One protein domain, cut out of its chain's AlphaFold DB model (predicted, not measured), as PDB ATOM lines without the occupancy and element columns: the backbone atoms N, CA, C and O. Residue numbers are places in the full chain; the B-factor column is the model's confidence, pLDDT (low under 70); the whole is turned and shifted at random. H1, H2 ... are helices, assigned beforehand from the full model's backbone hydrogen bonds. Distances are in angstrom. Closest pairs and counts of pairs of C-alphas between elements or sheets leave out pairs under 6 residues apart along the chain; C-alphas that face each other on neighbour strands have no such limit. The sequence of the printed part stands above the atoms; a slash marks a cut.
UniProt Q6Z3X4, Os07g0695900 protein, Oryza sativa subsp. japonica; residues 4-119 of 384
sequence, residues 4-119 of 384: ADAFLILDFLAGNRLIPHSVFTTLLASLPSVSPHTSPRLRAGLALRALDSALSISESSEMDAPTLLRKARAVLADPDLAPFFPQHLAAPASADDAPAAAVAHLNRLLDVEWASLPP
ATOM      1  N   ALA A   4      81.379 145.950 114.239       89.15
ATOM      2  CA  ALA A   4      81.921 145.395 115.475       89.15
ATOM      3  C   ALA A   4      81.022 144.281 116.036       89.15
ATOM      4  O   ALA A   4      81.524 143.214 116.380       89.15
ATOM      5  N   ASP A   5      79.700 144.486 116.050       92.33
ATOM      6  CA  ASP A   5      78.747 143.453 116.480       92.33
ATOM      7  C   ASP A   5      78.815 142.231 115.561       92.33
ATOM      8  O   ASP A   5      78.847 141.094 116.025       92.33
ATOM      9  N   ALA A   6      78.897 142.465 114.246       91.79
ATOM     10  CA  ALA A   6      79.038 141.402 113.259       91.79
ATOM     11  C   ALA A   6      80.311 140.575 113.480       91.79
ATOM     12  O   ALA A   6      80.269 139.351 113.385       91.79
ATOM     13  N   PHE A   7      81.428 141.232 113.814       93.33
ATOM     14  CA  PHE A   7      82.670 140.554 114.176       93.33
ATOM     15  C   PHE A   7      82.493 139.678 115.421       93.33
ATOM     16  O   PHE A   7      82.910 138.526 115.399       93.33
ATOM     17  N   LEU A   8      81.854 140.186 116.481       93.51
ATOM     18  CA  LEU A   8      81.628 139.423 117.715       93.51
ATOM     19  C   LEU A   8      80.746 138.194 117.476       93.51
ATOM     20  O   LEU A   8      81.051 137.110 117.973       93.51
ATOM     21  N   ILE A   9      79.680 138.359 116.688       94.62
ATOM     22  CA  ILE A   9      78.796 137.259 116.298       94.62
ATOM     23  C   ILE A   9      79.582 136.234 115.483       94.62
ATOM     24  O   ILE A   9      79.546 135.051 115.800       94.62
ATOM     25  N   LEU A  10      80.331 136.668 114.468       94.27
ATOM     26  CA  LEU A  10      81.108 135.756 113.635       94.27
ATOM     27  C   LEU A  10      82.186 135.011 114.436       94.27
ATOM     28  O   LEU A  10      82.351 133.809 114.250       94.27
ATOM     29  N   ASP A  11      82.890 135.694 115.341       94.43
ATOM     30  CA  ASP A  11      83.891 135.094 116.228       94.43
ATOM     31  C   ASP A  11      83.259 133.998 117.102       94.43
ATOM     32  O   ASP A  11      83.776 132.880 117.169       94.43
ATOM     33  N   PHE A  12      82.091 134.256 117.694       95.67
ATOM     34  CA  PHE A  12      81.329 133.236 118.419       95.67
ATOM     35  C   PHE A  12      80.924 132.058 117.519       95.67
ATOM     36  O   PHE A  12      81.213 130.905 117.840       95.67
ATOM     37  N   LEU A  13      80.308 132.330 116.363       95.37
ATOM     38  CA  LEU A  13      79.821 131.292 115.449       95.37
ATOM     39  C   LEU A  13      80.952 130.402 114.912       95.37
ATOM     40  O   LEU A  13      80.788 129.186 114.788       95.37
ATOM     41  N   ALA A  14      82.102 130.999 114.596       93.79
ATOM     42  CA  ALA A  14      83.270 130.282 114.103       93.79
ATOM     43  C   ALA A  14      83.866 129.364 115.179       93.79
ATOM     44  O   ALA A  14      84.225 128.234 114.863       93.79
ATOM     45  N   GLY A  15      83.924 129.823 116.434       92.74
ATOM     46  CA  GLY A  15      84.494 129.068 117.555       92.74
ATOM     47  C   GLY A  15      83.573 128.008 118.171       92.74
ATOM     48  O   GLY A  15      84.048 127.168 118.925       92.74
ATOM     49  N   ASN A  16      82.275 128.008 117.857       93.42
ATOM     50  CA  ASN A  16      81.319 127.101 118.492       93.42
ATOM     51  C   ASN A  16      81.019 125.856 117.642       93.42
ATOM     52  O   ASN A  16      80.078 125.852 116.845       93.42
ATOM     53  N   ARG A  17      81.764 124.764 117.859       91.62
ATOM     54  CA  ARG A  17      81.607 123.488 117.129       91.62
ATOM     55  C   ARG A  17      80.178 122.922 117.125       91.62
ATOM     56  O   ARG A  17      79.813 122.255 116.163       91.62
ATOM     57  N   LEU A  18      79.356 123.211 118.139       90.62
ATOM     58  CA  LEU A  18      77.980 122.698 118.236       90.62
ATOM     59  C   LEU A  18      77.050 123.257 117.153       90.62
ATOM     60  O   LEU A  18      76.021 122.658 116.850       90.62
ATOM     61  N   ILE A  19      77.396 124.403 116.564       92.89
ATOM     62  CA  ILE A  19      76.607 124.998 115.485       92.89
ATOM     63  C   ILE A  19      76.863 124.204 114.195       92.89
ATOM     64  O   ILE A  19      78.018 124.137 113.762       92.89
ATOM     65  N   PRO A  20      75.829 123.639 113.541       91.82
ATOM     66  CA  PRO A  20      76.003 122.888 112.303       91.82
ATOM     67  C   PRO A  20      76.633 123.733 111.192       91.82
ATOM     68  O   PRO A  20      76.344 124.925 111.060       91.82
ATOM     69  N   HIS A  21      77.440 123.102 110.336       90.57
ATOM     70  CA  HIS A  21      78.137 123.794 109.246       90.57
ATOM     71  C   HIS A  21      77.178 124.524 108.280       90.57
ATOM     72  O   HIS A  21      77.478 125.619 107.803       90.57
ATOM     73  N   SER A  22      75.987 123.970 108.035       91.65
ATOM     74  CA  SER A  22      74.946 124.605 107.213       91.65
ATOM     75  C   SER A  22      74.422 125.909 107.824       91.65
ATOM     76  O   SER A  22      74.246 126.905 107.123       91.65
ATOM     77  N   VAL A  23      74.219 125.934 109.143       94.10
ATOM     78  CA  VAL A  23      73.786 127.134 109.871       94.10
ATOM     79  C   VAL A  23      74.903 128.169 109.869       94.10
ATOM     80  O   VAL A  23      74.663 129.331 109.552       94.10
ATOM     81  N   PHE A  24      76.135 127.741 110.153       94.50
ATOM     82  CA  PHE A  24      77.308 128.610 110.126       94.50
ATOM     83  C   PHE A  24      77.480 129.306 108.768       94.50
ATOM     84  O   PHE A  24      77.608 130.524 108.723       94.50
ATOM     85  N   THR A  25      77.429 128.562 107.660       92.34
ATOM     86  CA  THR A  25      77.590 129.123 106.305       92.34
ATOM     87  C   THR A  25      76.437 130.043 105.905       92.34
ATOM     88  O   THR A  25      76.672 131.092 105.306       92.34
ATOM     89  N   THR A  26      75.204 129.707 106.294       95.64
ATOM     90  CA  THR A  26      74.030 130.566 106.067       95.64
ATOM     91  C   THR A  26      74.154 131.894 106.817       95.64
ATOM     92  O   THR A  26      73.886 132.953 106.251       95.64
ATOM     93  N   LEU A  27      74.592 131.857 108.080       93.51
ATOM     94  CA  LEU A  27      74.810 133.065 108.877       93.51
ATOM     95  C   LEU A  27      76.019 133.861 108.380       93.51
ATOM     96  O   LEU A  27      75.951 135.078 108.282       93.51
ATOM     97  N   LEU A  28      77.104 133.194 107.993       92.15
ATOM     98  CA  LEU A  28      78.265 133.854 107.399       92.15
ATOM     99  C   LEU A  28      77.881 134.657 106.148       92.15
ATOM    100  O   LEU A  28      78.387 135.759 105.959       92.15
ATOM    101  N   ALA A  29      76.967 134.133 105.324       92.53
ATOM    102  CA  ALA A  29      76.468 134.819 104.135       92.53
ATOM    103  C   ALA A  29      75.524 135.998 104.445       92.53
ATOM    104  O   ALA A  29      75.366 136.881 103.601       92.53
ATOM    105  N   SER A  30      74.886 136.024 105.623       93.38
ATOM    106  CA  SER A  30      73.980 137.107 106.032       93.38
ATOM    107  C   SER A  30      74.671 138.219 106.824       93.38
ATOM    108  O   SER A  30      74.170 139.346 106.874       93.38
ATOM    109  N   LEU A  31      75.822 137.931 107.436       90.40
ATOM    110  CA  LEU A  31      76.631 138.919 108.140       90.40
ATOM    111  C   LEU A  31      77.361 139.844 107.146       90.40
ATOM    112  O   LEU A  31      77.786 139.409 106.075       90.40
ATOM    113  N   PRO A  32      77.553 141.134 107.486       89.03
ATOM    114  CA  PRO A  32      78.400 142.014 106.693       89.03
ATOM    115  C   PRO A  32      79.830 141.465 106.662       89.03
ATOM    116  O   PRO A  32      80.279 140.833 107.616       89.03
ATOM    117  N   SER A  33      80.559 141.728 105.576       85.82
ATOM    118  CA  SER A  33      81.934 141.245 105.426       85.82
ATOM    119  C   SER A  33      82.826 141.768 106.558       85.82
ATOM    120  O   SER A  33      82.965 142.977 106.755       85.82
ATOM    121  N   VAL A  34      83.436 140.841 107.294       83.80
ATOM    122  CA  VAL A  34      84.388 141.117 108.370       83.80
ATOM    123  C   VAL A  34      85.753 140.575 107.961       83.80
ATOM    124  O   VAL A  34      85.859 139.448 107.486       83.80
ATOM    125  N   SER A  35      86.811 141.365 108.155       81.30
ATOM    126  CA  SER A  35      88.181 140.924 107.871       81.30
ATOM    127  C   SER A  35      88.680 139.960 108.959       81.30
ATOM    128  O   SER A  35      88.853 140.391 110.109       81.30
ATOM    129  N   PRO A  36      88.967 138.683 108.630       71.43
ATOM    130  CA  PRO A  36      89.386 137.694 109.619       71.43
ATOM    131  C   PRO A  36      90.808 137.947 110.138       71.43
ATOM    132  O   PRO A  36      91.145 137.537 111.244       71.43
ATOM    133  N   HIS A  37      91.645 138.684 109.400       72.84
ATOM    134  CA  HIS A  37      93.057 138.902 109.745       72.84
ATOM    135  C   HIS A  37      93.273 139.662 111.062       72.84
ATOM    136  O   HIS A  37      94.379 139.662 111.601       72.84
ATOM    137  N   THR A  38      92.229 140.297 111.597       79.85
ATOM    138  CA  THR A  38      92.296 141.079 112.836       79.85
ATOM    139  C   THR A  38      92.324 140.214 114.095       79.85
ATOM    140  O   THR A  38      92.880 140.645 115.103       79.85
ATOM    141  N   SER A  39      91.778 138.993 114.043       87.65
ATOM    142  CA  SER A  39      91.660 138.110 115.205       87.65
ATOM    143  C   SER A  39      92.305 136.750 114.935       87.65
ATOM    144  O   SER A  39      91.899 136.047 114.006       87.65
ATOM    145  N   PRO A  40      93.322 136.349 115.722       88.28
ATOM    146  CA  PRO A  40      93.903 135.014 115.608       88.28
ATOM    147  C   PRO A  40      92.884 133.926 115.962       88.28
ATOM    148  O   PRO A  40      92.855 132.888 115.310       88.28
ATOM    149  N   ARG A  41      92.001 134.191 116.934       91.27
ATOM    150  CA  ARG A  41      90.937 133.271 117.348       91.27
ATOM    151  C   ARG A  41      89.940 133.025 116.220       91.27
ATOM    152  O   ARG A  41      89.656 131.875 115.904       91.27
ATOM    153  N   LEU A  42      89.455 134.097 115.589       91.54
ATOM    154  CA  LEU A  42      88.514 133.986 114.476       91.54
ATOM    155  C   LEU A  42      89.137 133.189 113.329       91.54
ATOM    156  O   LEU A  42      88.491 132.299 112.787       91.54
ATOM    157  N   ARG A  43      90.404 133.462 112.989       89.24
ATOM    158  CA  ARG A  43      91.126 132.686 111.972       89.24
ATOM    159  C   ARG A  43      91.212 131.214 112.331       89.24
ATOM    160  O   ARG A  43      90.828 130.400 111.503       89.24
ATOM    161  N   ALA A  44      91.640 130.880 113.546       89.57
ATOM    162  CA  ALA A  44      91.705 129.496 114.004       89.57
ATOM    163  C   ALA A  44      90.330 128.807 113.929       89.57
ATOM    164  O   ALA A  44      90.222 127.720 113.371       89.57
ATOM    165  N   GLY A  45      89.261 129.471 114.381       92.18
ATOM    166  CA  GLY A  45      87.893 128.952 114.286       92.18
ATOM    167  C   GLY A  45      87.445 128.708 112.841       92.18
ATOM    168  O   GLY A  45      86.968 127.624 112.519       92.18
ATOM    169  N   LEU A  46      87.653 129.671 111.936       90.93
ATOM    170  CA  LEU A  46      87.343 129.508 110.508       90.93
ATOM    171  C   LEU A  46      88.134 128.360 109.877       90.93
ATOM    172  O   LEU A  46      87.598 127.593 109.078       90.93
ATOM    173  N   ALA A  47      89.398 128.226 110.263       89.16
ATOM    174  CA  ALA A  47      90.272 127.179 109.779       89.16
ATOM    175  C   ALA A  47      89.796 125.793 110.235       89.16
ATOM    176  O   ALA A  47      89.693 124.871 109.427       89.16
ATOM    177  N   LEU A  48      89.441 125.660 111.515       91.36
ATOM    178  CA  LEU A  48      88.892 124.430 112.075       91.36
ATOM    179  C   LEU A  48      87.547 124.074 111.437       91.36
ATOM    180  O   LEU A  48      87.323 122.910 111.124       91.36
ATOM    181  N   ARG A  49      86.686 125.058 111.144       92.04
ATOM    182  CA  ARG A  49      85.446 124.841 110.373       92.04
ATOM    183  C   ARG A  49      85.708 124.318 108.970       92.04
ATOM    184  O   ARG A  49      84.998 123.426 108.512       92.04
ATOM    185  N   ALA A  50      86.696 124.883 108.283       89.84
ATOM    186  CA  ALA A  50      87.062 124.450 106.943       89.84
ATOM    187  C   ALA A  50      87.614 123.017 106.958       89.84
ATOM    188  O   ALA A  50      87.202 122.203 106.133       89.84
ATOM    189  N   LEU A  51      88.469 122.674 107.927       89.25
ATOM    190  CA  LEU A  51      88.986 121.312 108.088       89.25
ATOM    191  C   LEU A  51      87.895 120.311 108.462       89.25
ATOM    192  O   LEU A  51      87.804 119.259 107.837       89.25
ATOM    193  N   ASP A  52      87.031 120.665 109.410       90.54
ATOM    194  CA  ASP A  52      85.893 119.840 109.808       90.54
ATOM    195  C   ASP A  52      84.969 119.575 108.613       90.54
ATOM    196  O   ASP A  52      84.590 118.435 108.378       90.54
ATOM    197  N   SER A  53      84.710 120.579 107.767       89.43
ATOM    198  CA  SER A  53      83.945 120.402 106.521       89.43
ATOM    199  C   SER A  53      84.672 119.585 105.447       89.43
ATOM    200  O   SER A  53      84.036 118.927 104.627       89.43
ATOM    201  N   ALA A  54      86.006 119.619 105.424       87.05
ATOM    202  CA  ALA A  54      86.805 118.854 104.473       87.05
ATOM    203  C   ALA A  54      86.855 117.362 104.835       87.05
ATOM    204  O   ALA A  54      86.988 116.530 103.935       87.05
ATOM    205  N   LEU A  55      86.762 117.044 106.131       86.03
ATOM    206  CA  LEU A  55      86.776 115.680 106.665       86.03
ATOM    207  C   LEU A  55      85.373 115.107 106.887       86.03
ATOM    208  O   LEU A  55      85.191 113.897 106.778       86.03
ATOM    209  N   SER A  56      84.383 115.960 107.143       81.44
ATOM    210  CA  SER A  56      82.975 115.584 107.236       81.44
ATOM    211  C   SER A  56      82.381 115.482 105.835       81.44
ATOM    212  O   SER A  56      82.098 116.495 105.199       81.44
ATOM    213  N   ILE A  57      82.163 114.262 105.336       65.14
ATOM    214  CA  ILE A  57      81.400 114.044 104.101       65.14
ATOM    215  C   ILE A  57      80.313 113.004 104.346       65.14
ATOM    216  O   ILE A  57      80.569 111.907 104.832       65.14
ATOM    217  N   SER A  58      79.094 113.416 103.997       52.86
ATOM    218  CA  SER A  58      77.843 112.677 104.082       52.86
ATOM    219  C   SER A  58      77.923 111.274 103.479       52.86
ATOM    220  O   SER A  58      78.526 111.072 102.424       52.86
ATOM    221  N   GLU A  59      77.210 110.357 104.134       51.89
ATOM    222  CA  GLU A  59      77.055 108.908 103.899       51.89
ATOM    223  C   GLU A  59      76.855 108.460 102.435       51.89
ATOM    224  O   GLU A  59      76.959 107.276 102.137       51.89
ATOM    225  N   SER A  60      76.591 109.367 101.494       53.86
ATOM    226  CA  SER A  60      76.368 109.035 100.084       53.86
ATOM    227  C   SER A  60      77.645 108.819  99.265       53.86
ATOM    228  O   SER A  60      77.565 108.357  98.131       53.86
ATOM    229  N   SER A  61      78.818 109.189  99.781       54.79
ATOM    230  CA  SER A  61      80.089 108.976  99.091       54.79
ATOM    231  C   SER A  61      81.089 108.445 100.099       54.79
ATOM    232  O   SER A  61      81.620 109.225 100.885       54.79
ATOM    233  N   GLU A  62      81.393 107.148 100.042       61.86
ATOM    234  CA  GLU A  62      82.621 106.592 100.616       61.86
ATOM    235  C   GLU A  62      83.812 107.277  99.927       61.86
ATOM    236  O   GLU A  62      84.364 106.807  98.934       61.86
ATOM    237  N   MET A  63      84.138 108.494 100.362       64.28
ATOM    238  CA  MET A  63      85.271 109.219  99.830       64.28
ATOM    239  C   MET A  63      86.524 108.558 100.384       64.28
ATOM    240  O   MET A  63      86.712 108.472 101.596       64.28
ATOM    241  N   ASP A  64      87.380 108.113  99.470       81.23
ATOM    242  CA  ASP A  64      88.630 107.448  99.803       81.23
ATOM    243  C   ASP A  64      89.471 108.340 100.734       81.23
ATOM    244  O   ASP A  64      89.646 109.540 100.481       81.23
ATOM    245  N   ALA A  65      89.994 107.761 101.815       82.93
ATOM    246  CA  ALA A  65      90.821 108.442 102.810       82.93
ATOM    247  C   ALA A  65      91.931 109.352 102.219       82.93
ATOM    248  O   ALA A  65      92.077 110.484 102.689       82.93
ATOM    249  N   PRO A  66      92.684 108.977 101.158       81.90
ATOM    250  CA  PRO A  66      93.619 109.880 100.482       81.90
ATOM    251  C   PRO A  66      92.970 111.142  99.903       81.90
ATOM    252  O   PRO A  66      93.615 112.192  99.863       81.90
ATOM    253  N   THR A  67      91.711 111.085  99.465       85.65
ATOM    254  CA  THR A  67      90.998 112.262  98.953       85.65
ATOM    255  C   THR A  67      90.649 113.224 100.086       85.65
ATOM    256  O   THR A  67      90.850 114.431  99.929       85.65
ATOM    257  N   LEU A  68      90.207 112.709 101.239       85.94
ATOM    258  CA  LEU A  68      89.988 113.518 102.446       85.94
ATOM    259  C   LEU A  68      91.287 114.194 102.895       85.94
ATOM    260  O   LEU A  68      91.320 115.409 103.087       85.94
ATOM    261  N   LEU A  69      92.392 113.442 102.946       83.39
ATOM    262  CA  LEU A  69      93.713 113.994 103.266       83.39
ATOM    263  C   LEU A  69      94.143 115.071 102.270       83.39
ATOM    264  O   LEU A  69      94.701 116.091 102.666       83.39
ATOM    265  N   ARG A  70      93.886 114.879 100.971       85.27
ATOM    266  CA  ARG A  70      94.197 115.887  99.951       85.27
ATOM    267  C   ARG A  70      93.394 117.172 100.160       85.27
ATOM    268  O   ARG A  70      93.965 118.249 100.019       85.27
ATOM    269  N   LYS A  71      92.104 117.072 100.492       86.96
ATOM    270  CA  LYS A  71      91.258 118.238 100.793       86.96
ATOM    271  C   LYS A  71      91.723 118.956 102.057       86.96
ATOM    272  O   LYS A  71      91.918 120.165 102.015       86.96
ATOM    273  N   ALA A  72      91.979 118.222 103.137       86.34
ATOM    274  CA  ALA A  72      92.500 118.799 104.371       86.34
ATOM    275  C   ALA A  72      93.843 119.507 104.143       86.34
ATOM    276  O   ALA A  72      94.015 120.655 104.538       86.34
ATOM    277  N   ARG A  73      94.769 118.880 103.405       83.15
ATOM    278  CA  ARG A  73      96.042 119.509 103.018       83.15
ATOM    279  C   ARG A  73      95.849 120.767 102.178       83.15
ATOM    280  O   ARG A  73      96.626 121.699 102.332       83.15
ATOM    281  N   ALA A  74      94.840 120.815 101.309       86.02
ATOM    282  CA  ALA A  74      94.537 122.019 100.539       86.02
ATOM    283  C   ALA A  74      94.075 123.179 101.438       86.02
ATOM    284  O   ALA A  74      94.471 124.311 101.191       86.02
ATOM    285  N   VAL A  75      93.308 122.897 102.497       86.96
ATOM    286  CA  VAL A  75      92.927 123.901 103.510       86.96
ATOM    287  C   VAL A  75      94.147 124.351 104.320       86.96
ATOM    288  O   VAL A  75      94.347 125.544 104.520       86.96
ATOM    289  N   LEU A  76      95.002 123.414 104.741       82.42
ATOM    290  CA  LEU A  76      96.231 123.719 105.489       82.42
ATOM    291  C   LEU A  76      97.286 124.463 104.657       82.42
ATOM    292  O   LEU A  76      98.154 125.122 105.222       82.42
ATOM    293  N   ALA A  77      97.236 124.344 103.330       83.49
ATOM    294  CA  ALA A  77      98.133 125.047 102.418       83.49
ATOM    295  C   ALA A  77      97.787 126.537 102.262       83.49
ATOM    296  O   ALA A  77      98.559 127.271 101.643       83.49
ATOM    297  N   ASP A  78      96.650 126.986 102.801       83.86
ATOM    298  CA  ASP A  78      96.288 128.396 102.816       83.86
ATOM    299  C   ASP A  78      97.283 129.184 103.697       83.86
ATOM    300  O   ASP A  78      97.386 128.909 104.899       83.86
ATOM    301  N   PRO A  79      98.021 130.167 103.144       79.05
ATOM    302  CA  PRO A  79      99.009 130.938 103.899       79.05
ATOM    303  C   PRO A  79      98.404 131.726 105.068       79.05
ATOM    304  O   PRO A  79      99.119 132.018 106.028       79.05
ATOM    305  N   ASP A  80      97.112 132.057 105.018       76.18
ATOM    306  CA  ASP A  80      96.436 132.783 106.092       76.18
ATOM    307  C   ASP A  80      96.080 131.881 107.283       76.18
ATOM    308  O   ASP A  80      95.930 132.380 108.406       76.18
ATOM    309  N   LEU A  81      95.978 130.566 107.050       76.29
ATOM    310  CA  LEU A  81      95.577 129.560 108.037       76.29
ATOM    311  C   LEU A  81      96.751 128.696 108.519       76.29
ATOM    312  O   LEU A  81      96.761 128.272 109.674       76.29
ATOM    313  N   ALA A  82      97.766 128.480 107.679       70.81
ATOM    314  CA  ALA A  82      98.938 127.658 107.982       70.81
ATOM    315  C   ALA A  82      99.638 127.993 109.318       70.81
ATOM    316  O   ALA A  82     100.033 127.059 110.011       70.81
ATOM    317  N   PRO A  83      99.773 129.270 109.750       73.82
ATOM    318  CA  PRO A  83     100.433 129.596 111.017       73.82
ATOM    319  C   PRO A  83      99.682 129.130 112.271       73.82
ATOM    320  O   PRO A  83     100.279 129.074 113.342       73.82
ATOM    321  N   PHE A  84      98.380 128.854 112.161       70.47
ATOM    322  CA  PHE A  84      97.543 128.430 113.289       70.47
ATOM    323  C   PHE A  84      97.608 126.943 113.538       70.47
ATOM    324  O   PHE A  84      97.326 126.497 114.645       70.47
ATOM    325  N   PHE A  85      97.973 126.190 112.510       68.53
ATOM    326  CA  PHE A  85      98.030 124.761 112.617       68.53
ATOM    327  C   PHE A  85      99.442 124.340 112.962       68.53
ATOM    328  O   PHE A  85     100.386 124.632 112.219       68.53
ATOM    329  N   PRO A  86      99.626 123.648 114.087       62.81
ATOM    330  CA  PRO A  86     100.907 123.041 114.370       62.81
ATOM    331  C   PRO A  86     101.336 122.135 113.210       62.81
ATOM    332  O   PRO A  86     100.525 121.463 112.572       62.81
ATOM    333  N   GLN A  87     102.644 122.104 112.950       63.06
ATOM    334  CA  GLN A  87     103.233 121.367 111.823       63.06
ATOM    335  C   GLN A  87     102.822 119.886 111.797       63.06
ATOM    336  O   GLN A  87     102.841 119.265 110.738       63.06
ATOM    337  N   HIS A  88     102.401 119.328 112.937       57.49
ATOM    338  CA  HIS A  88     101.900 117.962 113.038       57.49
ATOM    339  C   HIS A  88     100.598 117.718 112.254       57.49
ATOM    340  O   HIS A  88     100.400 116.608 111.776       57.49
ATOM    341  N   LEU A  89      99.745 118.733 112.049       58.11
ATOM    342  CA  LEU A  89      98.563 118.612 111.180       58.11
ATOM    343  C   LEU A  89      98.965 118.510 109.700       58.11
ATOM    344  O   LEU A  89      98.247 117.917 108.898       58.11
ATOM    345  N   ALA A  90     100.120 119.080 109.341       56.83
ATOM    346  CA  ALA A  90     100.647 119.098 107.979       56.83
ATOM    347  C   ALA A  90     101.600 117.931 107.672       56.83
ATOM    348  O   ALA A  90     101.782 117.585 106.499       56.83
ATOM    349  N   ALA A  91     102.228 117.344 108.696       56.00
ATOM    350  CA  ALA A  91     103.221 116.297 108.520       56.00
ATOM    351  C   ALA A  91     102.607 115.091 107.788       56.00
ATOM    352  O   ALA A  91     101.494 114.661 108.109       56.00
ATOM    353  N   PRO A  92     103.305 114.518 106.792       53.63
ATOM    354  CA  PRO A  92     102.903 113.233 106.264       53.63
ATOM    355  C   PRO A  92     103.030 112.223 107.407       53.63
ATOM    356  O   PRO A  92     104.140 111.890 107.818       53.63
ATOM    357  N   ALA A  93     101.891 111.729 107.909       54.36
ATOM    358  CA  ALA A  93     101.853 110.384 108.475       54.36
ATOM    359  C   ALA A  93     102.624 109.491 107.495       54.36
ATOM    360  O   ALA A  93     102.496 109.681 106.279       54.36
ATOM    361  N   SER A  94     103.528 108.674 108.023       54.12
ATOM    362  CA  SER A  94     104.558 107.989 107.246       54.12
ATOM    363  C   SER A  94     103.960 107.322 106.000       54.12
ATOM    364  O   SER A  94     102.790 106.954 105.995       54.12
ATOM    365  N   ALA A  95     104.729 107.176 104.915       55.13
ATOM    366  CA  ALA A  95     104.219 106.548 103.688       55.13
ATOM    367  C   ALA A  95     103.634 105.136 103.924       55.13
ATOM    368  O   ALA A  95     102.827 104.674 103.119       55.13
ATOM    369  N   ASP A  96     104.022 104.499 105.032       58.10
ATOM    370  CA  ASP A  96     103.555 103.187 105.469       58.10
ATOM    371  C   ASP A  96     102.269 103.240 106.314       58.10
ATOM    372  O   ASP A  96     101.596 102.219 106.471       58.10
ATOM    373  N   ASP A  97     101.880 104.408 106.836       58.80
ATOM    374  CA  ASP A  97     100.621 104.555 107.555       58.80
ATOM    375  C   ASP A  97      99.453 104.547 106.570       58.80
ATOM    376  O   ASP A  97      99.337 105.383 105.668       58.80
ATOM    377  N   ALA A  98      98.535 103.601 106.783       73.65
ATOM    378  CA  ALA A  98      97.299 103.527 106.025       73.65
ATOM    379  C   ALA A  98      96.602 104.904 106.034       73.65
ATOM    380  O   ALA A  98      96.468 105.521 107.095       73.65
ATOM    381  N   PRO A  99      96.093 105.395 104.891       75.88
ATOM    382  CA  PRO A  99      95.507 106.733 104.797       75.88
ATOM    383  C   PRO A  99      94.344 106.936 105.782       75.88
ATOM    384  O   PRO A  99      94.124 108.046 106.261       75.88
ATOM    385  N   ALA A 100      93.645 105.861 106.152       79.71
ATOM    386  CA  ALA A 100      92.627 105.873 107.199       79.71
ATOM    387  C   ALA A 100      93.193 106.225 108.592       79.71
ATOM    388  O   ALA A 100      92.575 106.993 109.328       79.71
ATOM    389  N   ALA A 101      94.380 105.720 108.948       82.44
ATOM    390  CA  ALA A 101      95.049 106.046 110.208       82.44
ATOM    391  C   ALA A 101      95.460 107.525 110.255       82.44
ATOM    392  O   ALA A 101      95.288 108.180 111.283       82.44
ATOM    393  N   ALA A 102      95.918 108.074 109.127       81.67
ATOM    394  CA  ALA A 102      96.242 109.491 109.007       81.67
ATOM    395  C   ALA A 102      95.001 110.389 109.172       81.67
ATOM    396  O   ALA A 102      95.064 111.390 109.883       81.67
ATOM    397  N   VAL A 103      93.856 110.016 108.582       83.45
ATOM    398  CA  VAL A 103      92.582 110.734 108.788       83.45
ATOM    399  C   VAL A 103      92.141 110.656 110.252       83.45
ATOM    400  O   VAL A 103      91.758 111.668 110.834       83.45
ATOM    401  N   ALA A 104      92.242 109.484 110.884       84.92
ATOM    402  CA  ALA A 104      91.911 109.324 112.299       84.92
ATOM    403  C   ALA A 104      92.824 110.160 113.211       84.92
ATOM    404  O   ALA A 104      92.355 110.752 114.182       84.92
ATOM    405  N   HIS A 105      94.122 110.235 112.902       84.31
ATOM    406  CA  HIS A 105      95.059 111.095 113.619       84.31
ATOM    407  C   HIS A 105      94.690 112.573 113.463       84.31
ATOM    408  O   HIS A 105      94.599 113.286 114.458       84.31
ATOM    409  N   LEU A 106      94.393 113.005 112.237       85.01
ATOM    410  CA  LEU A 106      93.969 114.368 111.945       85.01
ATOM    411  C   LEU A 106      92.688 114.752 112.705       85.01
ATOM    412  O   LEU A 106      92.648 115.817 113.309       85.01
ATOM    413  N   ASN A 107      91.681 113.875 112.753       88.65
ATOM    414  CA  ASN A 107      90.459 114.111 113.531       88.65
ATOM    415  C   ASN A 107      90.740 114.279 115.032       88.65
ATOM    416  O   ASN A 107      90.232 115.212 115.644       88.65
ATOM    417  N   ARG A 108      91.606 113.439 115.616       89.31
ATOM    418  CA  ARG A 108      92.001 113.588 117.030       89.31
ATOM    419  C   ARG A 108      92.680 114.926 117.297       89.31
ATOM    420  O   ARG A 108      92.437 115.540 118.329       89.31
ATOM    421  N   LEU A 109      93.538 115.371 116.383       86.47
ATOM    422  CA  LEU A 109      94.202 116.666 116.505       86.47
ATOM    423  C   LEU A 109      93.201 117.816 116.375       86.47
ATOM    424  O   LEU A 109      93.260 118.752 117.162       86.47
ATOM    425  N   LEU A 110      92.232 117.721 115.460       89.11
ATOM    426  CA  LEU A 110      91.138 118.690 115.373       89.11
ATOM    427  C   LEU A 110      90.326 118.761 116.665       89.11
ATOM    428  O   LEU A 110      89.997 119.859 117.095       89.11
ATOM    429  N   ASP A 111      90.018 117.627 117.298       90.81
ATOM    430  CA  ASP A 111      89.308 117.612 118.581       90.81
ATOM    431  C   ASP A 111      90.092 118.358 119.674       90.81
ATOM    432  O   ASP A 111      89.507 119.136 120.431       90.81
ATOM    433  N   VAL A 112      91.415 118.166 119.724       90.35
ATOM    434  CA  VAL A 112      92.305 118.879 120.653       90.35
ATOM    435  C   VAL A 112      92.341 120.377 120.349       90.35
ATOM    436  O   VAL A 112      92.223 121.179 121.271       90.35
ATOM    437  N   GLU A 113      92.458 120.767 119.080       89.65
ATOM    438  CA  GLU A 113      92.486 122.181 118.687       89.65
ATOM    439  C   GLU A 113      91.139 122.882 118.916       89.65
ATOM    440  O   GLU A 113      91.096 124.034 119.339       89.65
ATOM    441  N   TRP A 114      90.016 122.188 118.722       91.50
ATOM    442  CA  TRP A 114      88.703 122.708 119.106       91.50
ATOM    443  C   TRP A 114      88.607 122.955 120.614       91.50
ATOM    444  O   TRP A 114      88.045 123.966 121.027       91.50
ATOM    445  N   ALA A 115      89.156 122.053 121.432       90.87
ATOM    446  CA  ALA A 115      89.164 122.188 122.886       90.87
ATOM    447  C   ALA A 115      90.158 123.250 123.393       90.87
ATOM    448  O   ALA A 115      89.975 123.784 124.487       90.87
ATOM    449  N   SER A 116      91.204 123.558 122.619       90.35
ATOM    450  CA  SER A 116      92.214 124.566 122.965       90.35
ATOM    451  C   SER A 116      91.781 125.996 122.616       90.35
ATOM    452  O   SER A 116      92.404 126.955 123.086       90.35
ATOM    453  N   LEU A 117      90.716 126.166 121.818       91.31
ATOM    454  CA  LEU A 117      90.215 127.487 121.461       91.31
ATOM    455  C   LEU A 117      89.744 128.258 122.707       91.31
ATOM    456  O   LEU A 117      88.888 127.778 123.452       91.31
ATOM    457  N   PRO A 118      90.225 129.496 122.915       93.09
ATOM    458  CA  PRO A 118      89.734 130.327 124.005       93.09
ATOM    459  C   PRO A 118      88.257 130.700 123.794       93.09
ATOM    460  O   PRO A 118      87.790 130.771 122.649       93.09
ATOM    461  N   PRO A 119      87.513 131.024 124.866       93.88
ATOM    462  CA  PRO A 119      86.146 131.511 124.737       93.88
ATOM    463  C   PRO A 119      86.104 132.856 123.997       93.88
ATOM    464  O   PRO A 119      87.019 133.680 124.092       93.88
TER     465      PRO A 119
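Overview. This is residues 4 to 119 of the 384 residues of the protein "Os07g0695900 protein" of Oryza sativa subsp. japonica (UniProt Q6Z3X4). The longest helix, H6, packs with H3 and H4 in a bundle of three whose centres make a triangle. At one end of this bundle, H1 packs on H3 with its residues 10 to 15, and H2 runs back beside H1, so the domain is a bundle lengthened by two helices at one end. The 116 printed residues have six named helices, H1 to H6 in chain order, and no named strand; the class is all helix. The whole is compact, with a radius of gyration of the C-alphas of 14.7 A, and the C-alphas span 48 by 32 by 23 A along their three main axes, an outline that is only just elongated.

Along the chain. Find C-alpha 99 at (95.507, 106.733, 104.797); from there H6, residues 99 to 116, runs 25.7 A to C-alpha 116 at (92.214, 124.566, 122.965). H3, residues 40 to 55, is 22.5 A long, and H4, residues 65 to 76, is 16.4 A long. Look next for C-alpha 4 at (81.921, 145.395, 115.475), where H1, residues 4 to 15, begins its 16.7 A. H2, residues 21 to 30, is 14.3 A long, and H5, residues 87 to 90, spans 5.2 A.

Arrangement. Start at Leu 110 of H6: its C-alpha is 7.0 A from that of Leu 48, the closest between H6 and H3, which touch at a shallow tilt of 29 degrees, opposite ways. H3 and H4 form a helical hairpin at a shallow tilt of 19 degrees; their closest C-alphas, of Ala 54 and Ala 72, are 5.7 A apart. H6, with residues 99 to 103 alone, touches residues 65 to 69 of H4 at a steep tilt of 39 degrees, the same way, closest at the C-alphas of Ala 65 and Pro 99, 5.4 A. H1 touches H3 at a steep tilt of 43 degrees, closest at the C-alphas of Gly 15 and Gly 45, 4.7 A. H1 and H2 only just touch, with 3 pairs of C-alphas within 8 A, and form a helical hairpin; the C-alphas of Leu 13 and Phe 24 are closest, 6.5 A. H4 and H5 also only just touch, with 3 such pairs, closest at the C-alphas of Arg 73 and Ala 90, 6.8 A. In H1, H2, H3, H4 and H6 every O i to N i+4 pair is within hydrogen-bond range; H5 is too short for such a pair.

Size, cuts and confidence. The C-alphas farthest apart, of Asp 5 and Asp 96, are 48.6 A apart. The printed part has no cut; the link from H1 to H2 is tight, and no link is long. The mean pLDDT of the printed part is 82.4, and residues 57 to 63 and 85 to 97 are under 70.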